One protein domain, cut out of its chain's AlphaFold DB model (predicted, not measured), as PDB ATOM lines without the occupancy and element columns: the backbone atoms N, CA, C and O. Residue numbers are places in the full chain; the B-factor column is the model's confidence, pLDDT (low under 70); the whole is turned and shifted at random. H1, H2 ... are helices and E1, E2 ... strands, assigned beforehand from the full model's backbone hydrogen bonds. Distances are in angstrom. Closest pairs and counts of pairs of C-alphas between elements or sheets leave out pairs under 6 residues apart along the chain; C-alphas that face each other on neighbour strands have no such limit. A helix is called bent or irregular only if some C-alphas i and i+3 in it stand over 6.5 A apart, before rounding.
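Overview. This is residues 46 to 141, 151 to 180, 187 to 215 and 304 to 317 of the 357 residues of an uncharacterized protein of Mesocestoides corti (UniProt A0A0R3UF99). A strongly twisted sheet of six strands curls round the helix H3, and the long helix H5 crosses the E1 and E2 part of the sheet on the opposite face. H1 packs by the edge strand E1, H2 packs on E4 and E5, and H4 lies off the sheet. With helices on both faces, H5 on one and H1 and H3 on the other, this makes three layers. Printed are 169 residues, of mixed class, in the order H1 E1 E2 H2 E3 H3 H4 H5 E4 E5 E6; the sheet runs E1 - E2 - E3 - E6 - E4 - E5, antiparallel. The whole is compact, with a radius of gyration of the C-alphas of 15.4 A and spans of 46 by 34 by 34 A.

Arrangement. Start with H1, residues 46 to 54; its Arg 53 and Leu 59 of E1, residues 58 to 61, are their closest C-alphas, 7.0 A apart. E1 and E2, residues 66 to 72, form a hairpin, with N 58 and O 69 within hydrogen-bond range at 2.9 A. H2, residues 93 to 98, is irregular, only just: C-alphas 94 and 97 are 6.6 A apart. E3, residues 106 to 111, is antiparallel to E2, with N 70 and O 108 3.0 A apart. The sheet curls round H3, residues 116 to 129, whose closest C-alphas with E3 are Ala 118 and Thr 110, 6.3 A. H4, residues 133 to 141, is not on the sheet. H5, residues 152 to 176, has a kink of 29 degrees near residue 170; it runs across the strands, at 69 degrees to E2 on the local plane, at a height over the sheet of 7.0 A. E4, residues 190 to 196, and E5, residues 206 to 208, form a hairpin, with N 196 and O 206 2.8 A apart. E6, residues 309 to 316, has N 109 and O 313 at 2.8 A toward E3, and N 193 and O 312 at 2.9 A toward E4. Every O i to N i+4 pair is within hydrogen-bond range in H1 and H3, against 19 of 21 in H5, 3 of 5 in H4 and 0 of 2 in H2, where 1 of 3 O i to N i+3 pairs is.

Along the chain. Find C-alpha 46 at (-11.253, -33.992, 57.743), where H1 begins. H3 spans 20.2 A. Find C-alpha 152 at (9.163, -25.392, 51.898); H5 runs 35.1 A from there. E6, 22.2 A long, ends at C-alpha 316, (-13.806, -12.717, 36.582).

Size, cuts and confidence. The C-alphas of Glu 140 and Asn 180 are the two farthest apart, 49.6 A. Cuts leave gaps of 17.4 A from C-alpha 141 to 151, 13.3 A from 180 to 187 and 25.5 A from 215 to 304. The link from E2 to H2 is long. Mean pLDDT of the printed part is 74.3, and 46 in H4.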
ATOM      1  N   LEU A  46     -12.559 -34.587  57.452       54.97
ATOM      2  CA  LEU A  46     -11.253 -33.992  57.743       54.97
ATOM      3  C   LEU A  46     -10.113 -34.509  56.845       54.97
ATOM      4  O   LEU A  46      -9.234 -33.721  56.494       54.97
ATOM      5  N   SER A  47     -10.110 -35.783  56.435       61.44
ATOM      6  CA  SER A  47      -9.115 -36.326  55.499       61.44
ATOM      7  C   SER A  47      -9.335 -35.817  54.075       61.44
ATOM      8  O   SER A  47      -8.360 -35.470  53.415       61.44
ATOM      9  N   VAL A  48     -10.590 -35.671  53.628       64.56
ATOM     10  CA  VAL A  48     -10.919 -35.056  52.324       64.56
ATOM     11  C   VAL A  48     -10.502 -33.581  52.311       64.56
ATOM     12  O   VAL A  48      -9.750 -33.156  51.439       64.56
ATOM     13  N   ILE A  49     -10.884 -32.816  53.336       68.31
ATOM     14  CA  ILE A  49     -10.476 -31.413  53.532       68.31
ATOM     15  C   ILE A  49      -8.945 -31.263  53.548       68.31
ATOM     16  O   ILE A  49      -8.397 -30.362  52.908       68.31
ATOM     17  N   SER A  50      -8.238 -32.160  54.241       67.19
ATOM     18  CA  SER A  50      -6.772 -32.148  54.302       67.19
ATOM     19  C   SER A  50      -6.135 -32.495  52.955       67.19
ATOM     20  O   SER A  50      -5.188 -31.827  52.544       67.19
ATOM     21  N   TYR A  51      -6.678 -33.478  52.233       69.62
ATOM     22  CA  TYR A  51      -6.237 -33.851  50.888       69.62
ATOM     23  C   TYR A  51      -6.377 -32.676  49.906       69.62
ATOM     24  O   TYR A  51      -5.390 -32.272  49.293       69.62
ATOM     25  N   LEU A  52      -7.558 -32.050  49.839       75.25
ATOM     26  CA  LEU A  52      -7.825 -30.882  48.987       75.25
ATOM     27  C   LEU A  52      -6.873 -29.714  49.295       75.25
ATOM     28  O   LEU A  52      -6.304 -29.105  48.387       75.25
ATOM     29  N   ARG A  53      -6.639 -29.433  50.584       73.56
ATOM     30  CA  ARG A  53      -5.707 -28.387  51.029       73.56
ATOM     31  C   ARG A  53      -4.255 -28.699  50.653       73.56
ATOM     32  O   ARG A  53      -3.517 -27.793  50.269       73.56
ATOM     33  N   ASN A  54      -3.844 -29.965  50.729       73.38
ATOM     34  CA  ASN A  54      -2.502 -30.405  50.342       73.38
ATOM     35  C   ASN A  54      -2.263 -30.299  48.823       73.38
ATOM     36  O   ASN A  54      -1.128 -30.072  48.408       73.38
ATOM     37  N   ARG A  55      -3.324 -30.347  48.003       71.75
ATOM     38  CA  ARG A  55      -3.282 -30.045  46.556       71.75
ATOM     39  C   ARG A  55      -3.200 -28.552  46.219       71.75
ATOM     40  O   ARG A  55      -3.219 -28.185  45.051       71.75
ATOM     41  N   GLY A  56      -3.074 -27.676  47.218       68.44
ATOM     42  CA  GLY A  56      -2.946 -26.230  47.014       68.44
ATOM     43  C   GLY A  56      -4.268 -25.513  46.733       68.44
ATOM     44  O   GLY A  56      -4.257 -24.311  46.471       68.44
ATOM     45  N   ALA A  57      -5.404 -26.208  46.827       76.06
ATOM     46  CA  ALA A  57      -6.707 -25.575  46.726       76.06
ATOM     47  C   ALA A  57      -7.064 -24.827  48.023       76.06
ATOM     48  O   ALA A  57      -6.720 -25.241  49.134       76.06
ATOM     49  N   THR A  58      -7.761 -23.699  47.885       83.44
ATOM     50  CA  THR A  58      -8.155 -22.850  49.015       83.44
ATOM     51  C   THR A  58      -9.560 -23.214  49.458       83.44
ATOM     52  O   THR A  58     -10.495 -23.116  48.675       83.44
ATOM     53  N   LEU A  59      -9.728 -23.612  50.718       82.50
ATOM     54  CA  LEU A  59     -11.045 -23.927  51.270       82.50
ATOM     55  C   LEU A  59     -11.654 -22.707  51.968       82.50
ATOM     56  O   LEU A  59     -11.023 -22.080  52.828       82.50
ATOM     57  N   VAL A  60     -12.897 -22.391  51.607       80.06
ATOM     58  CA  VAL A  60     -13.700 -21.305  52.182       80.06
ATOM     59  C   VAL A  60     -14.970 -21.901  52.786       80.06
ATOM     60  O   VAL A  60     -15.567 -22.798  52.204       80.06
ATOM     61  N   ALA A  61     -15.375 -21.438  53.968       74.12
ATOM     62  CA  ALA A  61     -16.626 -21.880  54.580       74.12
ATOM     63  C   ALA A  61     -17.813 -21.207  53.871       74.12
ATOM     64  O   ALA A  61     -17.889 -19.979  53.847       74.12
ATOM     65  N   GLY A  62     -18.723 -22.004  53.312       61.62
ATOM     66  CA  GLY A  62     -19.953 -21.565  52.644       61.62
ATOM     67  C   GLY A  62     -21.183 -21.575  53.558       61.62
ATOM     68  O   GLY A  62     -22.303 -21.663  53.073       61.62
ATOM     69  N   GLY A  63     -20.991 -21.547  54.880       65.81
ATOM     70  CA  GLY A  63     -22.047 -21.773  55.869       65.81
ATOM     71  C   GLY A  63     -21.976 -23.192  56.424       65.81
ATOM     72  O   GLY A  63     -21.167 -23.451  57.314       65.81
ATOM     73  N   THR A  64     -22.812 -24.101  55.918       57.22
ATOM     74  CA  THR A  64     -22.837 -25.517  56.338       57.22
ATOM     75  C   THR A  64     -21.854 -26.414  55.590       57.22
ATOM     76  O   THR A  64     -21.503 -27.467  56.111       57.22
ATOM     77  N   GLU A  65     -21.412 -26.000  54.402       72.56
ATOM     78  CA  GLU A  65     -20.524 -26.765  53.518       72.56
ATOM     79  C   GLU A  65     -19.208 -26.009  53.265       72.56
ATOM     80  O   GLU A  65     -19.103 -24.797  53.498       72.56
ATOM     81  N   TYR A  66     -18.192 -26.706  52.751       78.56
ATOM     82  CA  TYR A  66     -16.946 -26.081  52.291       78.56
ATOM     83  C   TYR A  66     -16.948 -25.873  50.774       78.56
ATOM     84  O   TYR A  66     -17.243 -26.783  50.001       78.56
ATOM     85  N   LEU A  67     -16.528 -24.684  50.344       84.44
ATOM     86  CA  LEU A  67     -16.252 -24.361  48.949       84.44
ATOM     87  C   LEU A  67     -14.761 -24.542  48.656       84.44
ATOM     88  O   LEU A  67     -13.899 -24.030  49.376       84.44
ATOM     89  N   LEU A  68     -14.475 -25.253  47.571       87.12
ATOM     90  CA  LEU A  68     -13.164 -25.368  46.956       87.12
ATOM     91  C   LEU A  68     -12.961 -24.166  46.040       87.12
ATOM     92  O   LEU A  68     -13.729 -23.982  45.098       87.12
ATOM     93  N   ALA A  69     -11.931 -23.368  46.301       88.06
ATOM     94  CA  ALA A  69     -11.606 -22.191  45.519       88.06
ATOM     95  C   ALA A  69     -10.174 -22.229  44.976       88.06
ATOM     96  O   ALA A  69      -9.212 -22.516  45.699       88.06
ATOM     97  N   VAL A  70     -10.028 -21.897  43.697       88.25
ATOM     98  CA  VAL A  70      -8.749 -21.871  42.979       88.25
ATOM     99  C   VAL A  70      -8.727 -20.673  42.034       88.25
ATOM    100  O   VAL A  70      -9.714 -20.376  41.372       88.25
ATOM    101  N   ALA A  71      -7.595 -19.975  41.966       87.69
ATOM    102  CA  ALA A  71      -7.386 -18.908  40.993       87.69
ATOM    103  C   ALA A  71      -6.651 -19.458  39.765       87.69
ATOM    104  O   ALA A  71      -5.599 -20.080  39.917       87.69
ATOM    105  N   ALA A  72      -7.157 -19.170  38.568       86.06
ATOM    106  CA  ALA A  72      -6.442 -19.401  37.317       86.06
ATOM    107  C   ALA A  72      -6.034 -18.053  36.699       86.06
ATOM    108  O   ALA A  72      -6.755 -17.056  36.800       86.06
ATOM    109  N   GLN A  73      -4.843 -18.012  36.104       82.88
ATOM    110  CA  GLN A  73      -4.289 -16.815  35.472       82.88
ATOM    111  C   GLN A  73      -4.039 -17.080  33.985       82.88
ATOM    112  O   GLN A  73      -3.520 -18.146  33.643       82.88
ATOM    113  N   PRO A  74      -4.344 -16.112  33.108       77.00
ATOM    114  CA  PRO A  74      -4.032 -16.215  31.691       77.00
ATOM    115  C   PRO A  74      -2.511 -16.310  31.506       77.00
ATOM    116  O   PRO A  74      -1.740 -15.721  32.262       77.00
ATOM    117  N   GLY A  75      -2.072 -17.091  30.518       71.06
ATOM    118  CA  GLY A  75      -0.648 -17.286  30.220       71.06
ATOM    119  C   GLY A  75       0.146 -18.115  31.242       71.06
ATOM    120  O   GLY A  75       1.337 -18.322  31.031       71.06
ATOM    121  N   LYS A  76      -0.478 -18.621  32.315       77.75
ATOM    122  CA  LYS A  76       0.127 -19.620  33.210       77.75
ATOM    123  C   LYS A  76      -0.451 -21.013  32.941       77.75
ATOM    124  O   LYS A  76      -1.631 -21.109  32.578       77.75
ATOM    125  N   PRO A  77       0.336 -22.087  33.144       76.94
ATOM    126  CA  PRO A  77      -0.184 -23.445  33.070       76.94
ATOM    127  C   PRO A  77      -1.291 -23.640  34.119       76.94
ATOM    128  O   PRO A  77      -1.233 -23.016  35.188       76.94
ATOM    129  N   PRO A  78      -2.295 -24.488  33.837       77.25
ATOM    130  CA  PRO A  78      -3.368 -24.752  34.783       77.25
ATOM    131  C   PRO A  78      -2.802 -25.380  36.070       77.25
ATOM    132  O   PRO A  78      -1.802 -26.108  36.023       77.25
ATOM    133  N   PRO A  79      -3.411 -25.115  37.238       75.00
ATOM    134  CA  PRO A  79      -2.980 -25.713  38.493       75.00
ATOM    135  C   PRO A  79      -3.145 -27.236  38.426       75.00
ATOM    136  O   PRO A  79      -4.240 -27.744  38.185       75.00
ATOM    137  N   VAL A  80      -2.050 -27.962  38.653       80.06
ATOM    138  CA  VAL A  80      -2.052 -29.428  38.730       80.06
ATOM    139  C   VAL A  80      -2.594 -29.832  40.098       80.06
ATOM    140  O   VAL A  80      -1.894 -29.729  41.107       80.06
ATOM    141  N   LEU A  81      -3.862 -30.234  40.126       80.44
ATOM    142  CA  LEU A  81      -4.595 -30.609  41.337       80.44
ATOM    143  C   LEU A  81      -4.669 -32.131  41.522       80.44
ATOM    144  O   LEU A  81      -4.736 -32.606  42.653       80.44
ATOM    145  N   LEU A  82      -4.630 -32.886  40.426       76.38
ATOM    146  CA  LEU A  82      -4.680 -34.349  40.399       76.38
ATOM    147  C   LEU A  82      -3.285 -34.960  40.196       76.38
ATOM    148  O   LEU A  82      -2.370 -34.295  39.714       76.38
ATOM    149  N   ASP A  83      -3.121 -36.234  40.567       72.06
ATOM    150  CA  ASP A  83      -1.877 -36.996  40.337       72.06
ATOM    151  C   ASP A  83      -1.687 -37.428  38.879       72.06
ATOM    152  O   ASP A  83      -0.570 -37.715  38.457       72.06
ATOM    153  N   TYR A  84      -2.776 -37.481  38.111       72.69
ATOM    154  CA  TYR A  84      -2.790 -37.903  36.717       72.69
ATOM    155  C   TYR A  84      -2.937 -36.709  35.770       72.69
ATOM    156  O   TYR A  84      -3.528 -35.675  36.100       72.69
ATOM    157  N   ALA A  85      -2.393 -36.860  34.561       71.94
ATOM    158  CA  ALA A  85      -2.642 -35.920  33.482       71.94
ATOM    159  C   ALA A  85      -4.112 -36.034  33.061       71.94
ATOM    160  O   ALA A  85      -4.573 -37.110  32.699       71.94
ATOM    161  N   MET A  86      -4.842 -34.922  33.120       77.88
ATOM    162  CA  MET A  86      -6.204 -34.859  32.607       77.88
ATOM    163  C   MET A  86      -6.165 -34.510  31.111       77.88
ATOM    164  O   MET A  86      -5.480 -33.542  30.763       77.88
ATOM    165  N   PRO A  87      -6.879 -35.244  30.242       80.88
ATOM    166  CA  PRO A  87      -7.092 -34.844  28.850       80.88
ATOM    167  C   PRO A  87      -7.865 -33.517  28.743       80.88
ATOM    168  O   PRO A  87      -8.562 -33.104  29.672       80.88
ATOM    169  N   GLN A  88      -7.746 -32.837  27.599       85.62
ATOM    170  CA  GLN A  88      -8.408 -31.549  27.373       85.62
ATOM    171  C   GLN A  88      -9.942 -31.706  27.473       85.62
ATOM    172  O   GLN A  88     -10.500 -32.561  26.785       85.62
ATOM    173  N   PRO A  89     -10.643 -30.894  28.289       87.00
ATOM    174  CA  PRO A  89     -12.094 -30.976  28.428       87.00
ATOM    175  C   PRO A  89     -12.831 -30.680  27.119       87.00
ATOM    176  O   PRO A  89     -12.480 -29.748  26.389       87.00
ATOM    177  N   TYR A  90     -13.916 -31.413  26.879       89.50
ATOM    178  CA  TYR A  90     -14.859 -31.102  25.811       89.50
ATOM    179  C   TYR A  90     -15.829 -30.014  26.263       89.50
ATOM    180  O   TYR A  90     -16.527 -30.150  27.265       89.50
ATOM    181  N   LEU A  91     -15.906 -28.929  25.502       88.81
ATOM    182  CA  LEU A  91     -16.848 -27.845  25.746       88.81
ATOM    183  C   LEU A  91     -18.110 -28.062  24.905       88.81
ATOM    184  O   LEU A  91     -18.027 -28.225  23.689       88.81
ATOM    185  N   HIS A  92     -19.282 -28.034  25.535       87.44
ATOM    186  CA  HIS A  92     -20.550 -28.051  24.814       87.44
ATOM    187  C   HIS A  92     -20.704 -26.755  23.989       87.44
ATOM    188  O   HIS A  92     -20.449 -25.682  24.539       87.44
ATOM    189  N   PRO A  93     -21.169 -26.780  22.723       84.19
ATOM    190  CA  PRO A  93     -21.198 -25.583  21.874       84.19
ATOM    191  C   PRO A  93     -21.946 -24.379  22.474       84.19
ATOM    192  O   PRO A  93     -21.493 -23.244  22.364       84.19
ATOM    193  N   SER A  94     -23.051 -24.598  23.192       83.38
ATOM    194  CA  SER A  94     -23.773 -23.506  23.870       83.38
ATOM    195  C   SER A  94     -23.106 -22.991  25.156       83.38
ATOM    196  O   SER A  94     -23.526 -21.966  25.685       83.38
ATOM    197  N   ALA A  95     -22.056 -23.648  25.664       83.88
ATOM    198  CA  ALA A  95     -21.312 -23.193  26.841       83.88
ATOM    199  C   ALA A  95     -20.353 -22.024  26.535       83.88
ATOM    200  O   ALA A  95     -19.941 -21.333  27.464       83.88
ATOM    201  N   HIS A  96     -20.028 -21.756  25.260       81.75
ATOM    202  CA  HIS A  96     -19.114 -20.673  24.859       81.75
ATOM    203  C   HIS A  96     -19.514 -19.294  25.416       81.75
ATOM    204  O   HIS A  96     -18.644 -18.548  25.858       81.75
ATOM    205  N   HIS A  97     -20.812 -18.976  25.459       78.81
ATOM    206  CA  HIS A  97     -21.322 -17.698  25.982       78.81
ATOM    207  C   HIS A  97     -21.185 -17.555  27.507       78.81
ATOM    208  O   HIS A  97     -21.192 -16.443  28.026       78.81
ATOM    209  N   PHE A  98     -21.028 -18.674  28.220       82.12
ATOM    210  CA  PHE A  98     -20.860 -18.728  29.674       82.12
ATOM    211  C   PHE A  98     -19.384 -18.834  30.088       82.12
ATOM    212  O   PHE A  98     -19.070 -18.846  31.280       82.12
ATOM    213  N   LEU A  99     -18.450 -18.890  29.134       83.88
ATOM    214  CA  LEU A  99     -17.028 -18.810  29.452       83.88
ATOM    215  C   LEU A  99     -16.629 -17.386  29.877       83.88
ATOM    216  O   LEU A  99     -17.186 -16.407  29.379       83.88
ATOM    217  N   PRO A 100     -15.652 -17.246  30.789       81.06
ATOM    218  CA  PRO A 100     -15.055 -15.953  31.092       81.06
ATOM    219  C   PRO A 100     -14.291 -15.416  29.876       81.06
ATOM    220  O   PRO A 100     -13.788 -16.175  29.042       81.06
ATOM    221  N   ARG A 101     -14.146 -14.093  29.798       78.94
ATOM    222  CA  ARG A 101     -13.426 -13.421  28.713       78.94
ATOM    223  C   ARG A 101     -11.967 -13.905  28.645       78.94
ATOM    224  O   ARG A 101     -11.280 -13.897  29.674       78.94
ATOM    225  N   PRO A 102     -11.453 -14.261  27.449       76.25
ATOM    226  CA  PRO A 102     -10.053 -14.625  27.269       76.25
ATOM    227  C   PRO A 102      -9.105 -13.549  27.808       76.25
ATOM    228  O   PRO A 102      -9.380 -12.354  27.715       76.25
ATOM    229  N   GLY A 103      -7.974 -13.970  28.374       75.12
ATOM    230  CA  GLY A 103      -6.968 -13.041  28.895       75.12
ATOM    231  C   GLY A 103      -7.313 -12.388  30.241       75.12
ATOM    232  O   GLY A 103      -6.531 -11.565  30.710       75.12
ATOM    233  N   ARG A 104      -8.425 -12.753  30.897       79.50
ATOM    234  CA  ARG A 104      -8.723 -12.328  32.276       79.50
ATOM    235  C   ARG A 104      -8.292 -13.361  33.310       79.50
ATOM    236  O   ARG A 104      -8.291 -14.565  33.063       79.50
ATOM    237  N   ARG A 105      -7.944 -12.872  34.501       84.00
ATOM    238  CA  ARG A 105      -7.791 -13.706  35.695       84.00
ATOM    239  C   ARG A 105      -9.167 -14.137  36.181       84.00
ATOM    240  O   ARG A 105     -10.097 -13.333  36.194       84.00
ATOM    241  N   ILE A 106      -9.271 -15.386  36.618       88.00
ATOM    242  CA  ILE A 106     -10.521 -15.931  37.135       88.00
ATOM    243  C   ILE A 106     -10.336 -16.602  38.488       88.00
ATOM    244  O   ILE A 106      -9.262 -17.109  38.831       88.00
ATOM    245  N   MET A 107     -11.423 -16.628  39.244       88.31
ATOM    246  CA  MET A 107     -11.560 -17.346  40.498       88.31
ATOM    247  C   MET A 107     -12.662 -18.387  40.321       88.31
ATOM    248  O   MET A 107     -13.810 -18.053  40.044       88.31
ATOM    249  N   ILE A 108     -12.280 -19.654  40.438       90.06
ATOM    250  CA  ILE A 108     -13.136 -20.821  40.238       90.06
ATOM    251  C   ILE A 108     -13.569 -21.319  41.614       90.06
ATOM    252  O   ILE A 108     -12.713 -21.537  42.475       90.06
ATOM    253  N   LEU A 109     -14.872 -21.499  41.820       88.81
ATOM    254  CA  LEU A 109     -15.461 -22.041  43.041       88.81
ATOM    255  C   LEU A 109     -16.337 -23.253  42.735       88.81
ATOM    256  O   LEU A 109     -17.090 -23.262  41.765       88.81
ATOM    257  N   THR A 110     -16.287 -24.259  43.602       88.06
ATOM    258  CA  THR A 110     -17.166 -25.431  43.530       88.06
ATOM    259  C   THR A 110     -17.337 -26.081  44.911       88.06
ATOM    260  O   THR A 110     -16.590 -25.759  45.835       88.06
ATOM    261  N   GLN A 111     -18.303 -26.988  45.092       85.31
ATOM    262  CA  GLN A 111     -18.498 -27.704  46.363       85.31
ATOM    263  C   GLN A 111     -17.317 -28.649  46.632       85.31
ATOM    264  O   GLN A 111     -17.036 -29.538  45.832       85.31
ATOM    265  N   ALA A 112     -16.625 -28.473  47.762       81.75
ATOM    266  CA  ALA A 112     -15.429 -29.251  48.106       81.75
ATOM    267  C   ALA A 112     -15.733 -30.714  48.464       81.75
ATOM    268  O   ALA A 112     -14.868 -31.579  48.362       81.75
ATOM    269  N   GLU A 113     -16.958 -30.996  48.899       76.00
ATOM    270  CA  GLU A 113     -17.360 -32.289  49.460       76.00
ATOM    271  C   GLU A 113     -17.374 -33.427  48.432       76.00
ATOM    272  O   GLU A 113     -17.274 -34.589  48.812       76.00
ATOM    273  N   THR A 114     -17.406 -33.109  47.133       75.25
ATOM    274  CA  THR A 114     -17.281 -34.099  46.050       75.25
ATOM    275  C   THR A 114     -15.823 -34.495  45.761       75.25
ATOM    276  O   THR A 114     -15.557 -35.315  44.881       75.25
ATOM    277  N   GLY A 115     -14.858 -33.958  46.520       78.50
ATOM    278  CA  GLY A 115     -13.488 -34.465  46.601       78.50
ATOM    279  C   GLY A 115     -12.742 -34.429  45.266       78.50
ATOM    280  O   GLY A 115     -12.386 -33.361  44.768       78.50
ATOM    281  N   ILE A 116     -12.480 -35.605  44.692       75.00
ATOM    282  CA  ILE A 116     -11.760 -35.741  43.416       75.00
ATOM    283  C   ILE A 116     -12.545 -35.077  42.272       75.00
ATOM    284  O   ILE A 116     -11.934 -34.390  41.457       75.00
ATOM    285  N   HIS A 117     -13.881 -35.159  42.260       80.56
ATOM    286  CA  HIS A 117     -14.719 -34.480  41.261       80.56
ATOM    287  C   HIS A 117     -14.627 -32.952  41.352       80.56
ATOM    288  O   HIS A 117     -14.651 -32.273  40.324       80.56
ATOM    289  N   ALA A 118     -14.443 -32.399  42.556       84.50
ATOM    290  CA  ALA A 118     -14.211 -30.970  42.750       84.50
ATOM    291  C   ALA A 118     -12.857 -30.543  42.152       84.50
ATOM    292  O   ALA A 118     -12.794 -29.569  41.401       84.50
ATOM    293  N   LEU A 119     -11.781 -31.297  42.421       84.31
ATOM    294  CA  LEU A 119     -10.457 -31.044  41.832       84.31
ATOM    295  C   LEU A 119     -10.474 -31.197  40.306       84.31
ATOM    296  O   LEU A 119      -9.931 -30.345  39.604       84.31
ATOM    297  N   ALA A 120     -11.122 -32.248  39.795       84.75
ATOM    298  CA  ALA A 120     -11.240 -32.512  38.367       84.75
ATOM    299  C   ALA A 120     -11.992 -31.384  37.651       84.75
ATOM    300  O   ALA A 120     -11.497 -30.811  36.685       84.75
ATOM    301  N   SER A 121     -13.143 -30.982  38.179       88.38
ATOM    302  CA  SER A 121     -13.957 -29.920  37.581       88.38
ATOM    303  C   SER A 121     -13.249 -28.564  37.576       88.38
ATOM    304  O   SER A 121     -13.302 -27.834  36.587       88.38
ATOM    305  N   VAL A 122     -12.516 -28.241  38.648       89.38
ATOM    306  CA  VAL A 122     -11.701 -27.020  38.717       89.38
ATOM    307  C   VAL A 122     -10.521 -27.067  37.747       89.38
ATOM    308  O   VAL A 122     -10.273 -26.080  37.056       89.38
ATOM    309  N   GLN A 123      -9.797 -28.188  37.667       88.38
ATOM    310  CA  GLN A 123      -8.661 -28.331  36.754       88.38
ATOM    311  C   GLN A 123      -9.118 -28.324  35.283       88.38
ATOM    312  O   GLN A 123      -8.439 -27.722  34.451       88.38
ATOM    313  N   ALA A 124     -10.290 -28.886  34.967       89.25
ATOM    314  CA  ALA A 124     -10.915 -28.804  33.646       89.25
ATOM    315  C   ALA A 124     -11.226 -27.348  33.260       89.25
ATOM    316  O   ALA A 124     -10.718 -26.851  32.256       89.25
ATOM    317  N   VAL A 125     -11.981 -26.617  34.090       89.62
ATOM    318  CA  VAL A 125     -12.328 -25.209  33.819       89.62
ATOM    319  C   VAL A 125     -11.084 -24.317  33.762       89.62
ATOM    320  O   VAL A 125     -10.977 -23.469  32.879       89.62
ATOM    321  N   ALA A 126     -10.090 -24.544  34.627       88.81
ATOM    322  CA  ALA A 126      -8.818 -23.830  34.549       88.81
ATOM    323  C   ALA A 126      -8.065 -24.114  33.234       88.81
ATOM    324  O   ALA A 126      -7.476 -23.196  32.672       88.81
ATOM    325  N   SER A 127      -8.127 -25.341  32.708       87.56
ATOM    326  CA  SER A 127      -7.473 -25.731  31.445       87.56
ATOM    327  C   SER A 127      -8.158 -25.176  30.190       87.56
ATOM    328  O   SER A 127      -7.527 -25.118  29.141       87.56
ATOM    329  N   ILE A 128      -9.418 -24.734  30.285       85.88
ATOM    330  CA  ILE A 128     -10.106 -23.988  29.211       85.88
ATOM    331  C   ILE A 128      -9.611 -22.534  29.148       85.88
ATOM    332  O   ILE A 128      -9.561 -21.938  28.075       85.88
ATOM    333  N   VAL A 129      -9.244 -21.956  30.296       81.81
ATOM    334  CA  VAL A 129      -8.901 -20.527  30.426       81.81
ATOM    335  C   VAL A 129      -7.386 -20.281  30.393       81.81
ATOM    336  O   VAL A 129      -6.932 -19.222  29.952       81.81
ATOM    337  N   SER A 130      -6.579 -21.269  30.785       76.75
ATOM    338  CA  SER A 130      -5.142 -21.303  30.502       76.75
ATOM    339  C   SER A 130      -4.897 -21.466  28.997       76.75
ATOM    340  O   SER A 130      -5.422 -22.371  28.360       76.75
ATOM    341  N   SER A 131      -4.066 -20.593  28.421       61.78
ATOM    342  CA  SER A 131      -3.806 -20.572  26.975       61.78
ATOM    343  C   SER A 131      -3.173 -21.885  26.476       61.78
ATOM    344  O   SER A 131      -2.191 -22.331  27.079       61.78
ATOM    345  N   PRO A 132      -3.623 -22.453  25.336       55.44
ATOM    346  CA  PRO A 132      -3.047 -23.681  24.774       55.44
ATOM    347  C   PRO A 132      -1.559 -23.531  24.423       55.44
ATOM    348  O   PRO A 132      -0.797 -24.490  24.509       55.44
ATOM    349  N   ARG A 133      -1.087 -22.309  24.140       49.06
ATOM    350  CA  ARG A 133       0.338 -22.033  23.879       49.06
ATOM    351  C   ARG A 133       1.235 -22.267  25.108       49.06
ATOM    352  O   ARG A 133       2.434 -22.460  24.949       49.06
ATOM    353  N   SER A 134       0.661 -22.294  26.316       48.41
ATOM    354  CA  SER A 134       1.360 -22.663  27.556       48.41
ATOM    355  C   SER A 134       1.368 -24.175  27.828       48.41
ATOM    356  O   SER A 134       2.075 -24.599  28.740       48.41
ATOM    357  N   GLN A 135       0.591 -24.984  27.096       48.53
ATOM    358  CA  GLN A 135       0.544 -26.438  27.298       48.53
ATOM    359  C   GLN A 135       1.788 -27.122  26.708       48.53
ATOM    360  O   GLN A 135       2.388 -27.948  27.385       48.53
ATOM    361  N   VAL A 136       2.254 -26.686  25.531       47.19
ATOM    362  CA  VAL A 136       3.475 -27.213  24.881       47.19
ATOM    363  C   VAL A 136       4.706 -27.085  25.796       47.19
ATOM    364  O   VAL A 136       5.409 -28.060  26.041       47.19
ATOM    365  N   ALA A 137       4.902 -25.914  26.413       43.22
ATOM    366  CA  ALA A 137       5.985 -25.688  27.379       43.22
ATOM    367  C   ALA A 137       5.798 -26.441  28.719       43.22
ATOM    368  O   ALA A 137       6.749 -26.601  29.482       43.22
ATOM    369  N   ALA A 138       4.577 -26.890  29.033       45.38
ATOM    370  CA  ALA A 138       4.292 -27.688  30.225       45.38
ATOM    371  C   ALA A 138       4.495 -29.195  29.990       45.38
ATOM    372  O   ALA A 138       4.789 -29.914  30.944       45.38
ATOM    373  N   GLU A 139       4.375 -29.676  28.749       47.78
ATOM    374  CA  GLU A 139       4.736 -31.052  28.381       47.78
ATOM    375  C   GLU A 139       6.250 -31.249  28.301       47.78
ATOM    376  O   GLU A 139       6.754 -32.250  28.806       47.78
ATOM    377  N   GLU A 140       6.999 -30.269  27.795       41.69
ATOM    378  CA  GLU A 140       8.466 -30.352  27.731       41.69
ATOM    379  C   GLU A 140       9.113 -30.433  29.135       41.69
ATOM    380  O   GLU A 140      10.121 -31.110  29.332       41.69
ATOM    381  N   LEU A 141       8.472 -29.851  30.161       45.88
ATOM    382  CA  LEU A 141       8.871 -29.990  31.572       45.88
ATOM    383  C   LEU A 141       8.359 -31.266  32.277       45.88
ATOM    384  O   LEU A 141       8.733 -31.508  33.429       45.88
ATOM    385  N   SER A 151       8.752 -28.227  47.963       60.50
ATOM    386  CA  SER A 151       9.765 -27.526  48.757       60.50
ATOM    387  C   SER A 151       9.116 -26.516  49.711       60.50
ATOM    388  O   SER A 151       8.093 -25.904  49.385       60.50
ATOM    389  N   ALA A 152       9.716 -26.295  50.885       61.75
ATOM    390  CA  ALA A 152       9.163 -25.392  51.898       61.75
ATOM    391  C   ALA A 152       8.874 -23.979  51.344       61.75
ATOM    392  O   ALA A 152       7.863 -23.370  51.693       61.75
ATOM    393  N   ALA A 153       9.698 -23.500  50.403       65.75
ATOM    394  CA  ALA A 153       9.480 -22.250  49.675       65.75
ATOM    395  C   ALA A 153       8.222 -22.280  48.780       65.75
ATOM    396  O   ALA A 153       7.436 -21.331  48.796       65.75
ATOM    397  N   LYS A 154       7.979 -23.377  48.045       68.62
ATOM    398  CA  LYS A 154       6.768 -23.568  47.228       68.62
ATOM    399  C   LYS A 154       5.519 -23.687  48.109       68.62
ATOM    400  O   LYS A 154       4.512 -23.050  47.816       68.62
ATOM    401  N   ILE A 155       5.602 -24.390  49.243       67.19
ATOM    402  CA  ILE A 155       4.522 -24.440  50.247       67.19
ATOM    403  C   ILE A 155       4.235 -23.038  50.809       67.19
ATOM    404  O   ILE A 155       3.075 -22.636  50.887       67.19
ATOM    405  N   ALA A 156       5.264 -22.271  51.180       69.00
ATOM    406  CA  ALA A 156       5.105 -20.918  51.712       69.00
ATOM    407  C   ALA A 156       4.491 -19.953  50.681       69.00
ATOM    408  O   ALA A 156       3.604 -19.172  51.031       69.00
ATOM    409  N   LYS A 157       4.902 -20.041  49.408       77.00
ATOM    410  CA  LYS A 157       4.296 -19.291  48.299       77.00
ATOM    411  C   LYS A 157       2.821 -19.658  48.117       77.00
ATOM    412  O   LYS A 157       1.976 -18.769  48.176       77.00
ATOM    413  N   ASN A 158       2.503 -20.949  48.006       71.44
ATOM    414  CA  ASN A 158       1.127 -21.427  47.851       71.44
ATOM    415  C   ASN A 158       0.240 -21.007  49.038       71.44
ATOM    416  O   ASN A 158      -0.907 -20.619  48.840       71.44
ATOM    417  N   ARG A 159       0.770 -21.006  50.272       73.56
ATOM    418  CA  ARG A 159       0.061 -20.471  51.450       73.56
ATOM    419  C   ARG A 159      -0.223 -18.973  51.310       73.56
ATOM    420  O   ARG A 159      -1.356 -18.569  51.545       73.56
ATOM    421  N   LYS A 160       0.752 -18.151  50.901       78.62
ATOM    422  CA  LYS A 160       0.543 -16.706  50.667       78.62
ATOM    423  C   LYS A 160      -0.503 -16.445  49.577       78.62
ATOM    424  O   LYS A 160      -1.390 -15.618  49.773       78.62
ATOM    425  N   GLU A 161      -0.443 -17.175  48.464       79.06
ATOM    426  CA  GLU A 161      -1.419 -17.068  47.369       79.06
ATOM    427  C   GLU A 161      -2.823 -17.523  47.805       79.06
ATOM    428  O   GLU A 161      -3.799 -16.826  47.533       79.06
ATOM    429  N   SER A 162      -2.922 -18.614  48.572       79.06
ATOM    430  CA  SER A 162      -4.170 -19.090  49.183       79.06
ATOM    431  C   SER A 162      -4.762 -18.077  50.171       79.06
ATOM    432  O   SER A 162      -5.968 -17.830  50.151       79.06
ATOM    433  N   HIS A 163      -3.933 -17.416  50.986       81.50
ATOM    434  CA  HIS A 163      -4.382 -16.330  51.859       81.50
ATOM    435  C   HIS A 163      -4.874 -15.110  51.058       81.50
ATOM    436  O   HIS A 163      -5.964 -14.622  51.352       81.50
ATOM    437  N   LYS A 164      -4.155 -14.661  50.012       84.12
ATOM    438  CA  LYS A 164      -4.620 -13.573  49.117       84.12
ATOM    439  C   LYS A 164      -5.963 -13.932  48.464       84.12
ATOM    440  O   LYS A 164      -6.874 -13.107  48.463       84.12
ATOM    441  N   LEU A 165      -6.109 -15.166  47.973       83.12
ATOM    442  CA  LEU A 165      -7.353 -15.669  47.382       83.12
ATOM    443  C   LEU A 165      -8.500 -15.711  48.401       83.12
ATOM    444  O   LEU A 165      -9.591 -15.228  48.111       83.12
ATOM    445  N   LYS A 166      -8.256 -16.226  49.612       83.38
ATOM    446  CA  LYS A 166      -9.262 -16.271  50.680       83.38
ATOM    447  C   LYS A 166      -9.735 -14.869  51.070       83.38
ATOM    448  O   LYS A 166     -10.938 -14.665  51.183       83.38
ATOM    449  N   THR A 167      -8.828 -13.902  51.217       82.88
ATOM    450  CA  THR A 167      -9.195 -12.512  51.526       82.88
ATOM    451  C   THR A 167     -10.032 -11.882  50.407       82.88
ATOM    452  O   THR A 167     -11.060 -11.278  50.707       82.88
ATOM    453  N   ARG A 168      -9.671 -12.091  49.126       82.06
ATOM    454  CA  ARG A 168     -10.500 -11.662  47.976       82.06
ATOM    455  C   ARG A 168     -11.882 -12.329  47.979       82.06
ATOM    456  O   ARG A 168     -12.882 -11.679  47.703       82.06
ATOM    457  N   LEU A 169     -11.985 -13.603  48.351       80.88
ATOM    458  CA  LEU A 169     -13.282 -14.285  48.453       80.88
ATOM    459  C   LEU A 169     -14.144 -13.756  49.598       80.88
ATOM    460  O   LEU A 169     -15.346 -13.585  49.415       80.88
ATOM    461  N   CYS A 170     -13.553 -13.437  50.748       79.44
ATOM    462  CA  CYS A 170     -14.287 -12.842  51.861       79.44
ATOM    463  C   CYS A 170     -14.875 -11.456  51.526       79.44
ATOM    464  O   CYS A 170     -15.914 -11.116  52.085       79.44
ATOM    465  N   SER A 171     -14.279 -10.681  50.609       79.25
ATOM    466  CA  SER A 171     -14.864  -9.415  50.131       79.25
ATOM    467  C   SER A 171     -15.859  -9.587  48.972       79.25
ATOM    468  O   SER A 171     -16.794  -8.793  48.852       79.25
ATOM    469  N   LEU A 172     -15.699 -10.620  48.134       76.19
ATOM    470  CA  LEU A 172     -16.574 -10.884  46.984       76.19
ATOM    471  C   LEU A 172     -17.859 -11.643  47.346       76.19
ATOM    472  O   LEU A 172     -18.924 -11.290  46.844       76.19
ATOM    473  N   LEU A 173     -17.796 -12.655  48.219       75.00
ATOM    474  CA  LEU A 173     -18.950 -13.507  48.547       75.00
ATOM    475  C   LEU A 173     -20.171 -12.717  49.073       75.00
ATOM    476  O   LEU A 173     -21.263 -12.959  48.560       75.00
ATOM    477  N   PRO A 174     -20.034 -11.718  49.977       69.69
ATOM    478  CA  PRO A 174     -21.170 -10.899  50.415       69.69
ATOM    479  C   PRO A 174     -21.803 -10.055  49.297       69.69
ATOM    480  O   PRO A 174     -22.989  -9.736  49.361       69.69
ATOM    481  N   ARG A 175     -21.027  -9.694  48.261       66.69
ATOM    482  CA  ARG A 175     -21.530  -8.957  47.087       66.69
ATOM    483  C   ARG A 175     -22.332  -9.869  46.157       66.69
ATOM    484  O   ARG A 175     -23.340  -9.433  45.619       66.69
ATOM    485  N   LEU A 176     -21.920 -11.132  46.017       64.25
ATOM    486  CA  LEU A 176     -22.620 -12.146  45.217       64.25
ATOM    487  C   LEU A 176     -23.925 -12.637  45.869       64.25
ATOM    488  O   LEU A 176     -24.807 -13.127  45.173       64.25
ATOM    489  N   SER A 177     -24.063 -12.504  47.192       59.66
ATOM    490  CA  SER A 177     -25.277 -12.877  47.933       59.66
ATOM    491  C   SER A 177     -26.311 -11.751  48.085       59.66
ATOM    492  O   SER A 177     -27.313 -11.950  48.768       59.66
ATOM    493  N   SER A 178     -26.072 -10.558  47.525       52.69
ATOM    494  CA  SER A 178     -26.980  -9.410  47.660       52.69
ATOM    495  C   SER A 178     -27.912  -9.283  46.444       52.69
ATOM    496  O   SER A 178     -27.446  -8.898  45.372       52.69
ATOM    497  N   PRO A 179     -29.228  -9.548  46.576       49.31
ATOM    498  CA  PRO A 179     -30.165  -9.495  45.449       49.31
ATOM    499  C   PRO A 179     -30.604  -8.070  45.056       49.31
ATOM    500  O   PRO A 179     -31.342  -7.906  44.091       49.31
ATOM    501  N   ASN A 180     -30.179  -7.030  45.786       42.00
ATOM    502  CA  ASN A 180     -30.705  -5.665  45.653       42.00
ATOM    503  C   ASN A 180     -29.793  -4.728  44.836       42.00
ATOM    504  O   ASN A 180     -29.503  -3.614  45.268       42.00
ATOM    505  N   SER A 187     -20.711  -5.423  39.211       49.00
ATOM    506  CA  SER A 187     -19.346  -5.223  38.677       49.00
ATOM    507  C   SER A 187     -18.570  -6.518  38.416       49.00
ATOM    508  O   SER A 187     -17.501  -6.488  37.812       49.00
ATOM    509  N   ASN A 188     -19.090  -7.642  38.903       54.22
ATOM    510  CA  ASN A 188     -18.446  -8.939  38.887       54.22
ATOM    511  C   ASN A 188     -19.160  -9.810  37.848       54.22
ATOM    512  O   ASN A 188     -20.294 -10.233  38.077       54.22
ATOM    513  N   ASN A 189     -18.494 -10.099  36.730       69.69
ATOM    514  CA  ASN A 189     -18.973 -11.096  35.776       69.69
ATOM    515  C   ASN A 189     -18.785 -12.481  36.414       69.69
ATOM    516  O   ASN A 189     -17.656 -12.969  36.508       69.69
ATOM    517  N   SER A 190     -19.869 -13.088  36.899       76.62
ATOM    518  CA  SER A 190     -19.855 -14.440  37.465       76.62
ATOM    519  C   SER A 190     -20.740 -15.382  36.657       76.62
ATOM    520  O   SER A 190     -21.955 -15.191  36.619       76.62
ATOM    521  N   ASN A 191     -20.142 -16.419  36.075       84.25
ATOM    522  CA  ASN A 191     -20.824 -17.399  35.235       84.25
ATOM    523  C   ASN A 191     -20.892 -18.756  35.944       84.25
ATOM    524  O   ASN A 191     -19.909 -19.201  36.538       84.25
ATOM    525  N   LEU A 192     -22.039 -19.431  35.863       86.56
ATOM    526  CA  LEU A 192     -22.209 -20.801  36.346       86.56
ATOM    527  C   LEU A 192     -22.039 -21.780  35.179       86.56
ATOM    528  O   LEU A 192     -22.689 -21.633  34.149       86.56
ATOM    529  N   LEU A 193     -21.193 -22.789  35.366       88.75
ATOM    530  CA  LEU A 193     -20.972 -23.901  34.443       88.75
ATOM    531  C   LEU A 193     -21.259 -25.224  35.161       88.75
ATOM    532  O   LEU A 193     -21.139 -25.307  36.384       88.75
ATOM    533  N   TYR A 194     -21.578 -26.271  34.406       89.06
ATOM    534  CA  TYR A 194     -21.667 -27.636  34.931       89.06
ATOM    535  C   TYR A 194     -20.598 -28.505  34.276       89.06
ATOM    536  O   TYR A 194     -20.471 -28.510  33.056       89.06
ATOM    537  N   VAL A 195     -19.829 -29.245  35.072       88.81
ATOM    538  CA  VAL A 195     -18.773 -30.135  34.578       88.81
ATOM    539  C   VAL A 195     -19.150 -31.580  34.861       88.81
ATOM    540  O   VAL A 195     -19.258 -31.982  36.015       88.81
ATOM    541  N   LEU A 196     -19.328 -32.368  33.805       88.19
ATOM    542  CA  LEU A 196     -19.451 -33.814  33.878       88.19
ATOM    543  C   LEU A 196     -18.042 -34.403  33.989       88.19
ATOM    544  O   LEU A 196     -17.286 -34.417  33.016       88.19
ATOM    545  N   SER A 197     -17.672 -34.849  35.186       76.56
ATOM    546  CA  SER A 197     -16.410 -35.561  35.398       76.56
ATOM    547  C   SER A 197     -16.507 -36.975  34.827       76.56
ATOM    548  O   SER A 197     -17.469 -37.674  35.135       76.56
ATOM    549  N   SER A 198     -15.515 -37.427  34.054       67.56
ATOM    550  CA  SER A 198     -15.484 -38.835  33.642       67.56
ATOM    551  C   SER A 198     -15.148 -39.763  34.816       67.56
ATOM    552  O   SER A 198     -14.455 -39.377  35.760       67.56
ATOM    553  N   THR A 199     -15.635 -41.001  34.734       59.16
ATOM    554  CA  THR A 199     -15.287 -42.111  35.630       59.16
ATOM    555  C   THR A 199     -13.939 -42.754  35.287       59.16
ATOM    556  O   THR A 199     -13.396 -43.475  36.121       59.16
ATOM    557  N   SER A 200     -13.373 -42.479  34.103       64.19
ATOM    558  CA  SER A 200     -12.029 -42.922  33.707       64.19
ATOM    559  C   SER A 200     -11.042 -41.746  33.645       64.19
ATOM    560  O   SER A 200     -11.386 -40.697  33.095       64.19
ATOM    561  N   PRO A 201      -9.790 -41.892  34.130       64.38
ATOM    562  CA  PRO A 201      -8.766 -40.852  34.007       64.38
ATOM    563  C   PRO A 201      -8.276 -40.634  32.563       64.38
ATOM    564  O   PRO A 201      -7.656 -39.607  32.296       64.38
ATOM    565  N   SER A 202      -8.541 -41.572  31.642       69.38
ATOM    566  CA  SER A 202      -8.237 -41.430  30.207       69.38
ATOM    567  C   SER A 202      -9.195 -40.505  29.463       69.38
ATOM    568  O   SER A 202      -8.879 -40.060  28.361       69.38
ATOM    569  N   ASP A 203     -10.365 -40.238  30.042       73.06
ATOM    570  CA  ASP A 203     -11.512 -39.737  29.298       73.06
ATOM    571  C   ASP A 203     -11.765 -38.253  29.616       73.06
ATOM    572  O   ASP A 203     -11.779 -37.853  30.786       73.06
ATOM    573  N   PRO A 204     -11.978 -37.406  28.595       82.25
ATOM    574  CA  PRO A 204     -12.158 -35.970  28.773       82.25
ATOM    575  C   PRO A 204     -13.465 -35.618  29.496       82.25
ATOM    576  O   PRO A 204     -14.537 -36.077  29.095       82.25
ATOM    577  N   PRO A 205     -13.417 -34.760  30.535       86.56
ATOM    578  CA  PRO A 205     -14.624 -34.246  31.165       86.56
ATOM    579  C   PRO A 205     -15.354 -33.282  30.223       86.56
ATOM    580  O   PRO A 205     -14.729 -32.572  29.430       86.56
ATOM    581  N   MET A 206     -16.681 -33.227  30.330       89.56
ATOM    582  CA  MET A 206     -17.522 -32.368  29.488       89.56
ATOM    583  C   MET A 206     -18.021 -31.145  30.261       89.56
ATOM    584  O   MET A 206     -18.466 -31.273  31.399       89.56
ATOM    585  N   VAL A 207     -17.991 -29.960  29.649       90.06
ATOM    586  CA  VAL A 207     -18.431 -28.694  30.257       90.06
ATOM    587  C   VAL A 207     -19.681 -28.170  29.560       90.06
ATOM    588  O   VAL A 207     -19.689 -27.957  28.348       90.06
ATOM    589  N   PHE A 208     -20.729 -27.935  30.341       88.19
ATOM    590  CA  PHE A 208     -22.073 -27.566  29.909       88.19
ATOM    591  C   PHE A 208     -22.469 -26.156  30.388       88.19
ATOM    592  O   PHE A 208     -21.966 -25.694  31.421       88.19
ATOM    593  N   PRO A 209     -23.392 -25.479  29.670       85.12
ATOM    594  CA  PRO A 209     -24.058 -24.272  30.166       85.12
ATOM    595  C   PRO A 209     -24.893 -24.566  31.431       85.12
ATOM    596  O   PRO A 209     -25.106 -25.734  31.775       85.12
ATOM    597  N   PRO A 210     -25.414 -23.537  32.121       79.62
ATOM    598  CA  PRO A 210     -26.351 -23.740  33.218       79.62
ATOM    599  C   PRO A 210     -27.671 -24.384  32.756       79.62
ATOM    600  O   PRO A 210     -28.205 -24.050  31.697       79.62
ATOM    601  N   PHE A 211     -28.205 -25.289  33.584       70.12
ATOM    602  CA  PHE A 211     -29.518 -25.921  33.413       70.12
ATOM    603  C   PHE A 211     -30.497 -25.448  34.506       70.12
ATOM    604  O   PHE A 211     -30.125 -25.482  35.681       70.12
ATOM    605  N   PRO A 212     -31.757 -25.096  34.177       58.38
ATOM    606  CA  PRO A 212     -32.270 -24.805  32.831       58.38
ATOM    607  C   PRO A 212     -31.562 -23.580  32.218       58.38
ATOM    608  O   PRO A 212     -30.910 -22.841  32.960       58.38
ATOM    609  N   PRO A 213     -31.681 -23.335  30.895       49.91
ATOM    610  CA  PRO A 213     -31.178 -22.102  30.301       49.91
ATOM    611  C   PRO A 213     -31.729 -20.905  31.077       49.91
ATOM    612  O   PRO A 213     -32.941 -20.765  31.259       49.91
ATOM    613  N   ALA A 214     -30.821 -20.065  31.568       48.06
ATOM    614  CA  ALA A 214     -31.180 -18.841  32.256       48.06
ATOM    615  C   ALA A 214     -31.752 -17.861  31.226       48.06
ATOM    616  O   ALA A 214     -31.012 -17.093  30.617       48.06
ATOM    617  N   TYR A 215     -33.070 -17.910  31.025       41.06
ATOM    618  CA  TYR A 215     -33.810 -16.853  30.351       41.06
ATOM    619  C   TYR A 215     -33.662 -15.576  31.181       41.06
ATOM    620  O   TYR A 215     -34.415 -15.342  32.129       41.06
ATOM    621  N   PHE A 304     -27.804 -33.625  46.675       36.56
ATOM    622  CA  PHE A 304     -27.086 -34.796  47.218       36.56
ATOM    623  C   PHE A 304     -27.555 -36.132  46.595       36.56
ATOM    624  O   PHE A 304     -28.561 -36.699  47.019       36.56
ATOM    625  N   GLY A 305     -26.784 -36.647  45.632       35.72
ATOM    626  CA  GLY A 305     -26.920 -37.977  45.023       35.72
ATOM    627  C   GLY A 305     -26.193 -38.033  43.674       35.72
ATOM    628  O   GLY A 305     -26.365 -37.119  42.877       35.72
ATOM    629  N   ASP A 306     -25.348 -39.046  43.456       46.00
ATOM    630  CA  ASP A 306     -24.721 -39.423  42.171       46.00
ATOM    631  C   ASP A 306     -24.260 -38.256  41.267       46.00
ATOM    632  O   ASP A 306     -24.545 -38.197  40.068       46.00
ATOM    633  N   ARG A 307     -23.525 -37.297  41.854       54.88
ATOM    634  CA  ARG A 307     -23.079 -36.061  41.187       54.88
ATOM    635  C   ARG A 307     -21.935 -36.291  40.188       54.88
ATOM    636  O   ARG A 307     -20.814 -35.843  40.415       54.88
ATOM    637  N   ILE A 308     -22.225 -36.912  39.044       63.00
ATOM    638  CA  ILE A 308     -21.313 -36.870  37.884       63.00
ATOM    639  C   ILE A 308     -21.184 -35.416  37.378       63.00
ATOM    640  O   ILE A 308     -20.112 -34.993  36.950       63.00
ATOM    641  N   LEU A 309     -22.274 -34.636  37.479       80.75
ATOM    642  CA  LEU A 309     -22.335 -33.202  37.180       80.75
ATOM    643  C   LEU A 309     -21.975 -32.349  38.408       80.75
ATOM    644  O   LEU A 309     -22.735 -32.258  39.373       80.75
ATOM    645  N   GLN A 310     -20.843 -31.659  38.325       86.81
ATOM    646  CA  GLN A 310     -20.356 -30.714  39.320       86.81
ATOM    647  C   GLN A 310     -20.697 -29.265  38.913       86.81
ATOM    648  O   GLN A 310     -20.252 -28.822  37.851       86.81
ATOM    649  N   PRO A 311     -21.416 -28.480  39.735       86.75
ATOM    650  CA  PRO A 311     -21.592 -27.049  39.494       86.75
ATOM    651  C   PRO A 311     -20.296 -26.283  39.797       86.75
ATOM    652  O   PRO A 311     -19.673 -26.468  40.847       86.75
ATOM    653  N   VAL A 312     -19.887 -25.401  38.888       88.94
ATOM    654  CA  VAL A 312     -18.668 -24.589  38.989       88.94
ATOM    655  C   VAL A 312     -19.004 -23.126  38.713       88.94
ATOM    656  O   VAL A 312     -19.417 -22.769  37.614       88.94
ATOM    657  N   LEU A 313     -18.802 -22.268  39.712       88.88
ATOM    658  CA  LEU A 313     -18.950 -20.821  39.585       88.88
ATOM    659  C   LEU A 313     -17.602 -20.205  39.196       88.88
ATOM    660  O   LEU A 313     -16.611 -20.360  39.911       88.88
ATOM    661  N   VAL A 314     -17.570 -19.484  38.082       88.69
ATOM    662  CA  VAL A 314     -16.393 -18.775  37.575       88.69
ATOM    663  C   VAL A 314     -16.615 -17.280  37.739       88.69
ATOM    664  O   VAL A 314     -17.537 -16.729  37.151       88.69
ATOM    665  N   ILE A 315     -15.770 -16.618  38.525       88.00
ATOM    666  CA  ILE A 315     -15.800 -15.168  38.738       88.00
ATOM    667  C   ILE A 315     -14.620 -14.548  37.987       88.00
ATOM    668  O   ILE A 315     -13.476 -14.943  38.219       88.00
ATOM    669  N   GLU A 316     -14.871 -13.567  37.123       85.75
ATOM    670  CA  GLU A 316     -13.806 -12.717  36.582       85.75
ATOM    671  C   GLU A 316     -13.272 -11.778  37.670       85.75
ATOM    672  O   GLU A 316     -14.026 -11.019  38.278       85.75
ATOM    673  N   ASP A 317     -11.961 -11.815  37.901       77.56
ATOM    674  CA  ASP A 317     -11.283 -10.905  38.821       77.56
ATOM    675  C   ASP A 317     -10.958  -9.607  38.064       77.56
ATOM    676  O   ASP A 317     -10.103  -9.588  37.174       77.56
TER     677      ASP A 317